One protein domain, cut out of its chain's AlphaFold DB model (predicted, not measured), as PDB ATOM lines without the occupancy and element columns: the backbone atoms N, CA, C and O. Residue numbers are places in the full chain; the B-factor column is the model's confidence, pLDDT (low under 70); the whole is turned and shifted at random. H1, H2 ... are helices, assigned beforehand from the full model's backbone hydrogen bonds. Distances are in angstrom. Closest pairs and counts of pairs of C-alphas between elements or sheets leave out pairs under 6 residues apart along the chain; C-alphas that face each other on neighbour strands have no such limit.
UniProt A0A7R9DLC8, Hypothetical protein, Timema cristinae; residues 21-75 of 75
ATOM      1  N   VAL A  21       6.369  -1.589 -26.689       94.06
ATOM      2  CA  VAL A  21       5.787  -1.669 -28.038       94.06
ATOM      3  C   VAL A  21       4.283  -1.459 -27.956       94.06
ATOM      4  O   VAL A  21       3.738  -0.682 -28.729       94.06
ATOM      5  N   LEU A  22       3.619  -2.081 -26.979       94.19
ATOM      6  CA  LEU A  22       2.183  -1.900 -26.768       94.19
ATOM      7  C   LEU A  22       1.830  -0.457 -26.369       94.19
ATOM      8  O   LEU A  22       0.777   0.043 -26.757       94.19
ATOM      9  N   LEU A  23       2.699   0.208 -25.601       94.38
ATOM     10  CA  LEU A  23       2.407   1.520 -25.012       94.38
ATOM     11  C   LEU A  23       2.895   2.721 -25.831       94.38
ATOM     12  O   LEU A  23       2.253   3.768 -25.790       94.38
ATOM     13  N   ASN A  24       4.022   2.608 -26.541       95.06
ATOM     14  CA  ASN A  24       4.649   3.753 -27.216       95.06
ATOM     15  C   ASN A  24       4.481   3.734 -28.740       95.06
ATOM     16  O   ASN A  24       4.772   4.737 -29.392       95.06
ATOM     17  N   ASP A  25       4.050   2.616 -29.325       97.25
ATOM     18  CA  ASP A  25       3.787   2.540 -30.758       97.25
ATOM     19  C   ASP A  25       2.379   3.061 -31.069       97.25
ATOM     20  O   ASP A  25       1.370   2.413 -30.790       97.25
ATOM     21  N   GLU A  26       2.307   4.236 -31.694       96.62
ATOM     22  CA  GLU A  26       1.047   4.884 -32.072       96.62
ATOM     23  C   GLU A  26       0.150   3.980 -32.935       96.62
ATOM     24  O   GLU A  26      -1.080   4.054 -32.858       96.62
ATOM     25  N   ARG A  27       0.746   3.068 -33.715       97.31
ATOM     26  CA  ARG A  27      -0.001   2.126 -34.558       97.31
ATOM     27  C   ARG A  27      -0.901   1.218 -33.730       97.31
ATOM     28  O   ARG A  27      -1.945   0.807 -34.223       97.31
ATOM     29  N   VAL A  28      -0.527   0.905 -32.486       97.06
ATOM     30  CA  VAL A  28      -1.354   0.093 -31.582       97.06
ATOM     31  C   VAL A  28      -2.665   0.812 -31.305       97.06
ATOM     32  O   VAL A  28      -3.731   0.253 -31.555       97.06
ATOM     33  N   LEU A  29      -2.600   2.078 -30.890       95.69
ATOM     34  CA  LEU A  29      -3.793   2.883 -30.643       95.69
ATOM     35  C   LEU A  29      -4.625   3.065 -31.919       95.69
ATOM     36  O   LEU A  29      -5.840   2.882 -31.894       95.69
ATOM     37  N   GLN A  30      -3.984   3.363 -33.050       96.75
ATOM     38  CA  GLN A  30      -4.679   3.520 -34.332       96.75
ATOM     39  C   GLN A  30      -5.409   2.237 -34.760       96.75
ATOM     40  O   GLN A  30      -6.549   2.296 -35.229       96.75
ATOM     41  N   ASN A  31      -4.791   1.071 -34.564       95.56
ATOM     42  CA  ASN A  31      -5.407  -0.223 -34.850       95.56
ATOM     43  C   ASN A  31      -6.576  -0.525 -33.905       95.56
ATOM     44  O   ASN A  31      -7.592  -1.057 -34.358       95.56
ATOM     45  N   LEU A  32      -6.458  -0.176 -32.619       95.62
ATOM     46  CA  LEU A  32      -7.541  -0.331 -31.644       95.62
ATOM     47  C   LEU A  32      -8.756   0.516 -32.036       95.62
ATOM     48  O   LEU A  32      -9.849  -0.029 -32.160       95.62
ATOM     49  N   LEU A  33      -8.555   1.802 -32.342       95.81
ATOM     50  CA  LEU A  33      -9.626   2.702 -32.788       95.81
ATOM     51  C   LEU A  33     -10.270   2.226 -34.099       95.81
ATOM     52  O   LEU A  33     -11.491   2.206 -34.235       95.81
ATOM     53  N   SER A  34      -9.454   1.775 -35.056       95.56
ATOM     54  CA  SER A  34      -9.953   1.231 -36.329       95.56
ATOM     55  C   SER A  34     -10.769  -0.054 -36.140       95.56
ATOM     56  O   SER A  34     -11.679  -0.344 -36.917       95.56
ATOM     57  N   SER A  35     -10.428  -0.854 -35.128       95.06
ATOM     58  CA  SER A  35     -11.149  -2.085 -34.799       95.06
ATOM     59  C   SER A  35     -12.454  -1.787 -34.069       95.06
ATOM     60  O   SER A  35     -13.468  -2.412 -34.372       95.06
ATOM     61  N   GLU A  36     -12.452  -0.822 -33.153       94.00
ATOM     62  CA  GLU A  36     -13.650  -0.386 -32.432       94.00
ATOM     63  C   GLU A  36     -14.759   0.049 -33.399       94.00
ATOM     64  O   GLU A  36     -15.877  -0.460 -33.316       94.00
ATOM     65  N   ASP A  37     -14.427   0.898 -34.376       89.94
ATOM     66  CA  ASP A  37     -15.378   1.357 -35.397       89.94
ATOM     67  C   ASP A  37     -15.990   0.187 -36.190       89.94
ATOM     68  O   ASP A  37     -17.186   0.156 -36.479       89.94
ATOM     69  N   ARG A  38     -15.186  -0.844 -36.484       89.06
ATOM     70  CA  ARG A  38     -15.625  -2.019 -37.249       89.06
ATOM     71  C   ARG A  38     -16.526  -2.965 -36.458       89.06
ATOM     72  O   ARG A  38     -17.410  -3.586 -37.050       89.06
ATOM     73  N   TYR A  39     -16.257  -3.147 -35.168       88.81
ATOM     74  CA  TYR A  39     -16.881  -4.200 -34.361       88.81
ATOM     75  C   TYR A  39     -17.916  -3.683 -33.360       88.81
ATOM     76  O   TYR A  39     -18.505  -4.484 -32.629       88.81
ATOM     77  N   SER A  40     -18.192  -2.377 -33.351       88.12
ATOM     78  CA  SER A  40     -19.262  -1.811 -32.537       88.12
ATOM     79  C   SER A  40     -20.633  -2.380 -32.949       88.12
ATOM     80  O   SER A  40     -21.021  -2.306 -34.123       88.12
ATOM     81  N   PRO A  41     -21.392  -2.988 -32.019       85.31
ATOM     82  CA  PRO A  41     -22.696  -3.546 -32.336       85.31
ATOM     83  C   PRO A  41     -23.691  -2.434 -32.695       85.31
ATOM     84  O   PRO A  41     -23.903  -1.486 -31.944       85.31
ATOM     85  N   SER A  42     -24.357  -2.574 -33.843       87.56
ATOM     86  CA  SER A  42     -25.431  -1.656 -34.251       87.56
ATOM     87  C   SER A  42     -26.610  -1.712 -33.272       87.56
ATOM     88  O   SER A  42     -27.005  -2.787 -32.826       87.56
ATOM     89  N   SER A  43     -27.282  -0.580 -33.042       85.44
ATOM     90  CA  SER A  43     -28.555  -0.541 -32.301       85.44
ATOM     91  C   SER A  43     -29.644  -1.424 -32.930       85.44
ATOM     92  O   SER A  43     -30.548  -1.889 -32.243       85.44
ATOM     93  N   SER A  44     -29.535  -1.701 -34.233       90.25
ATOM     94  CA  SER A  44     -30.447  -2.574 -34.985       90.25
ATOM     95  C   SER A  44     -30.050  -4.055 -34.971       90.25
ATOM     96  O   SER A  44     -30.638  -4.872 -35.674       90.25
ATOM     97  N   TYR A  45     -29.036  -4.436 -34.196       91.00
ATOM     98  CA  TYR A  45     -28.450  -5.770 -34.266       91.00
ATOM     99  C   TYR A  45     -29.463  -6.898 -33.988       91.00
ATOM    100  O   TYR A  45     -29.580  -7.826 -34.790       91.00
ATOM    101  N   PHE A  46     -30.271  -6.765 -32.933       92.69
ATOM    102  CA  PHE A  46     -31.323  -7.733 -32.579       92.69
ATOM    103  C   PHE A  46     -32.600  -7.610 -33.417       92.69
ATOM    104  O   PHE A  46     -33.464  -8.474 -33.366       92.69
ATOM    105  N   THR A  47     -32.738  -6.542 -34.204       91.69
ATOM    106  CA  THR A  47     -33.896  -6.363 -35.090       91.69
ATOM    107  C   THR A  47     -33.599  -6.763 -36.532       91.69
ATOM    108  O   THR A  47     -34.531  -7.031 -37.284       91.69
ATOM    109  N   ARG A  48     -32.319  -6.821 -36.930       91.44
ATOM    110  CA  ARG A  48     -31.907  -7.044 -38.324       91.44
ATOM    111  C   ARG A  48     -30.997  -8.250 -38.545       91.44
ATOM    112  O   ARG A  48     -31.087  -8.856 -39.607       91.44
ATOM    113  N   PHE A  49     -30.109  -8.569 -37.604       89.56
ATOM    114  CA  PHE A  49     -29.066  -9.583 -37.813       89.56
ATOM    115  C   PHE A  49     -29.245 -10.818 -36.928       89.56
ATOM    116  O   PHE A  49     -29.071 -11.931 -37.411       89.56
ATOM    117  N   GLN A  50     -29.612 -10.638 -35.659       91.75
ATOM    118  CA  GLN A  50     -29.923 -11.734 -34.735       91.75
ATOM    119  C   GLN A  50     -31.382 -11.651 -34.283       91.75
ATOM    120  O   GLN A  50     -31.659 -11.326 -33.135       91.75
ATOM    121  N   THR A  51     -32.314 -11.919 -35.200       93.88
ATOM    122  CA  THR A  51     -33.764 -11.805 -34.951       93.88
ATOM    123  C   THR A  51     -34.316 -12.886 -34.027       93.88
ATOM    124  O   THR A  51     -35.329 -12.670 -33.371       93.88
ATOM    125  N   ASP A  52     -33.645 -14.035 -33.963       95.12
ATOM    126  CA  ASP A  52     -34.067 -15.173 -33.141       95.12
ATOM    127  C   ASP A  52     -33.595 -15.049 -31.683       95.12
ATOM    128  O   ASP A  52     -33.946 -15.869 -30.836       95.12
ATOM    129  N   LEU A  53     -32.782 -14.030 -31.383       93.06
ATOM    130  CA  LEU A  53     -32.255 -13.753 -30.053       93.06
ATOM    131  C   LEU A  53     -32.827 -12.441 -29.532       93.06
ATOM    132  O   LEU A  53     -32.753 -11.405 -30.189       93.06
ATOM    133  N   THR A  54     -33.334 -12.467 -28.304       93.19
ATOM    134  CA  THR A  54     -33.694 -11.242 -27.590       93.19
ATOM    135  C   THR A  54     -32.507 -10.730 -26.766       93.19
ATOM    136  O   THR A  54     -31.629 -11.515 -26.389       93.19
ATOM    137  N   PRO A  55     -32.465  -9.427 -26.429       92.12
ATOM    138  CA  PRO A  55     -31.468  -8.894 -25.502       92.12
ATOM    139  C   PRO A  55     -31.405  -9.664 -24.172       92.12
ATOM    140  O   PRO A  55     -30.314  -9.947 -23.688       92.12
ATOM    141  N   GLN A  56     -32.556 -10.088 -23.638       95.12
ATOM    142  CA  GLN A  56     -32.655 -10.857 -22.392       95.12
ATOM    143  C   GLN A  56     -32.027 -12.252 -22.516       95.12
ATOM    144  O   GLN A  56     -31.395 -12.739 -21.586       95.12
ATOM    145  N   MET A  57     -32.160 -12.909 -23.674       95.12
ATOM    146  CA  MET A  57     -31.499 -14.199 -23.909       95.12
ATOM    147  C   MET A  57     -29.973 -14.057 -23.900       95.12
ATOM    148  O   MET A  57     -29.278 -14.956 -23.433       95.12
ATOM    149  N   ARG A  58     -29.444 -12.928 -24.399       94.56
ATOM    150  CA  ARG A  58     -28.006 -12.637 -24.336       94.56
ATOM    151  C   ARG A  58     -27.549 -12.373 -22.902       94.56
ATOM    152  O   ARG A  58     -26.502 -12.889 -22.533       94.56
ATOM    153  N   GLU A  59     -28.320 -11.606 -22.135       94.81
ATOM    154  CA  GLU A  59     -28.023 -11.266 -20.736       94.81
ATOM    155  C   GLU A  59     -27.743 -12.518 -19.898       94.81
ATOM    156  O   GLU A  59     -26.657 -12.642 -19.336       94.81
ATOM    157  N   ILE A  60     -28.639 -13.508 -19.953       96.44
ATOM    158  CA  ILE A  60     -28.494 -14.780 -19.228       96.44
ATOM    159  C   ILE A  60     -27.156 -15.459 -19.549       96.44
ATOM    160  O   ILE A  60     -26.414 -15.848 -18.654       96.44
ATOM    161  N   VAL A  61     -26.815 -15.591 -20.834       93.88
ATOM    162  CA  VAL A  61     -25.565 -16.255 -21.239       93.88
ATOM    163  C   VAL A  61     -24.346 -15.456 -20.781       93.88
ATOM    164  O   VAL A  61     -23.358 -16.046 -20.353       93.88
ATOM    165  N   THR A  62     -24.401 -14.122 -20.846       92.44
ATOM    166  CA  THR A  62     -23.293 -13.274 -20.388       92.44
ATOM    167  C   THR A  62     -23.096 -13.326 -18.878       92.44
ATOM    168  O   THR A  62     -21.952 -13.336 -18.432       92.44
ATOM    169  N   GLU A  63     -24.175 -13.421 -18.098       94.12
ATOM    170  CA  GLU A  63     -24.106 -13.623 -16.649       94.12
ATOM    171  C   GLU A  63     -23.461 -14.968 -16.319       94.12
ATOM    172  O   GLU A  63     -22.527 -15.019 -15.524       94.12
ATOM    173  N   TRP A  64     -23.876 -16.042 -16.993       92.75
ATOM    174  CA  TRP A  64     -23.303 -17.375 -16.784       92.75
ATOM    175  C   TRP A  64     -21.816 -17.412 -17.131       92.75
ATOM    176  O   TRP A  64     -21.007 -17.924 -16.362       92.75
ATOM    177  N   MET A  65     -21.439 -16.819 -18.268       91.50
ATOM    178  CA  MET A  65     -20.034 -16.685 -18.645       91.50
ATOM    179  C   MET A  65     -19.256 -15.898 -17.589       91.50
ATOM    180  O   MET A  65     -18.155 -16.306 -17.235       91.50
ATOM    181  N   LEU A  66     -19.797 -14.790 -17.075       89.06
ATOM    182  CA  LEU A  66     -19.130 -14.000 -16.042       89.06
ATOM    183  C   LEU A  66     -18.942 -14.805 -14.752       89.06
ATOM    184  O   LEU A  66     -17.829 -14.864 -14.237       89.06
ATOM    185  N   GLU A  67     -20.002 -15.443 -14.256       86.19
ATOM    186  CA  GLU A  67     -19.948 -16.263 -13.047       86.19
ATOM    187  C   GLU A  67     -18.912 -17.382 -13.153       86.19
ATOM    188  O   GLU A  67     -18.140 -17.590 -12.219       86.19
ATOM    189  N   ASP A  68     -18.871 -18.098 -14.276       76.25
ATOM    190  CA  ASP A  68     -17.932 -19.203 -14.457       76.25
ATOM    191  C   ASP A  68     -16.488 -18.716 -14.619       76.25
ATOM    192  O   ASP A  68     -15.578 -19.325 -14.059       76.25
ATOM    193  N   ASN A  69     -16.257 -17.590 -15.305       67.50
ATOM    194  CA  ASN A  69     -14.923 -16.983 -15.369       67.50
ATOM    195  C   ASN A  69     -14.429 -16.536 -13.984       67.50
ATOM    196  O   ASN A  69     -13.246 -16.682 -13.692       67.50
ATOM    197  N   VAL A  70     -15.315 -16.025 -13.124       64.19
ATOM    198  CA  VAL A  70     -14.967 -15.670 -11.739       64.19
ATOM    199  C   VAL A  70     -14.679 -16.927 -10.912       64.19
ATOM    200  O   VAL A  70     -13.656 -16.984 -10.242       64.19
ATOM    201  N   LYS A  71     -15.497 -17.983 -11.027       60.41
ATOM    202  CA  LYS A  71     -15.258 -19.263 -10.329       60.41
ATOM    203  C   LYS A  71     -13.942 -19.933 -10.740       60.41
ATOM    204  O   LYS A  71     -13.336 -20.608  -9.916       60.41
ATOM    205  N   LEU A  72     -13.499 -19.761 -11.989       56.34
ATOM    206  CA  LEU A  72     -12.194 -20.245 -12.458       56.34
ATOM    207  C   LEU A  72     -11.007 -19.470 -11.864       56.34
ATOM    208  O   LEU A  72      -9.905 -20.005 -11.857       56.34
ATOM    209  N   LEU A  73     -11.214 -18.239 -11.387       54.66
ATOM    210  CA  LEU A  73     -10.193 -17.455 -10.679       54.66
ATOM    211  C   LEU A  73     -10.149 -17.762  -9.170       54.66
ATOM    212  O   LEU A  73      -9.145 -17.468  -8.529       54.66
ATOM    213  N   ASP A  74     -11.215 -18.350  -8.617       52.12
ATOM    214  CA  ASP A  74     -11.340 -18.723  -7.199       52.12
ATOM    215  C   ASP A  74     -10.914 -20.185  -6.894       52.12
ATOM    216  O   ASP A  74     -11.035 -20.637  -5.750       52.12
ATOM    217  N   LEU A  75     -10.433 -20.937  -7.897       46.88
ATOM    218  CA  LEU A  75      -9.928 -22.322  -7.796       46.88
ATOM    219  C   LEU A  75      -8.415 -22.394  -8.031       46.88
ATOM    220  O   LEU A  75      -7.769 -23.271  -7.413       46.88
TER     221      LEU A  75
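Overview. This is residues 21 to 75 of the 75 residues of the protein "Hypothetical protein" of Timema cristinae (UniProt A0A7R9DLC8). What shape does the backbone make? It is a wide, open V: the longest helix, H4, is one arm, the helix H2 is the other, and the two are joined through a corner made of the short helix H3 and the links beside it. At the far end of the H2 arm the chain turns into H1, one short helix of four residues. What is it built of, and how spread out is it? The 55 printed residues hold four named helices in the order H1, H2, H3, H4 and no named strand, and the class is all helix. The whole is extended, with a radius of gyration of the C-alphas of 16.8 A, and flat, spanning 40 by 40 by 10 A.

Along the chain. Where does the longest helix run? H4, residues 55 to 73, goes from C-alpha 55 at (-31.468, -8.894, -25.502) to C-alpha 73 at (-10.193, -17.455, -10.679), a length of 27.3 A. Where is the second long helix? H2, residues 26 to 39, begins with C-alpha 26 at (1.047, 4.884, -32.072) and is 20.2 A long. Which short helices remain? H3, residues 45 to 48, is 5.5 A long, and H1, residues 21 to 24, is 5.6 A long.

Arrangement. What comes near H4? H4 touches no helix. It is close to H3 but not clearly touching it, and their closest C-alphas, those of Phe 46 and Pro 55, are 7.2 A apart. How does H2 stand to the others? H2 is apart from both H3 and H4. H2 and H1 are close but not clearly touching, with the closest C-alphas, those of Leu 22 and Val 28, 6.3 A apart. What do the backbone N and O atoms show? Of the pairs of O i and N i+4, 14 of 15 in H4 and 9 of 10 in H2 are within hydrogen-bond range, while H1 and H3 are too short for such a pair.

Size, cuts and confidence. How far does it reach? The two C-alphas farthest apart, those of Asn 24 and Asp 52, are 43.5 A from each other. Which stretches stand free? Residues 21 to 44, 47 to 52 and 56 to 75 stand free, with no C-alpha 8 or more residues away along the chain within 10 A. Is the printed part whole, and how long are its links? The printed part has no cut, and its last residue, Leu 75, is the chain's last. The links H1 to H2 and H2 to H3 are tight, and the link H3 to H4 is short. Where is the model's confidence low? The mean pLDDT of the printed part is 88.1, and residues 69 to 75, of which 69 to 73 belong to H4, are under 70.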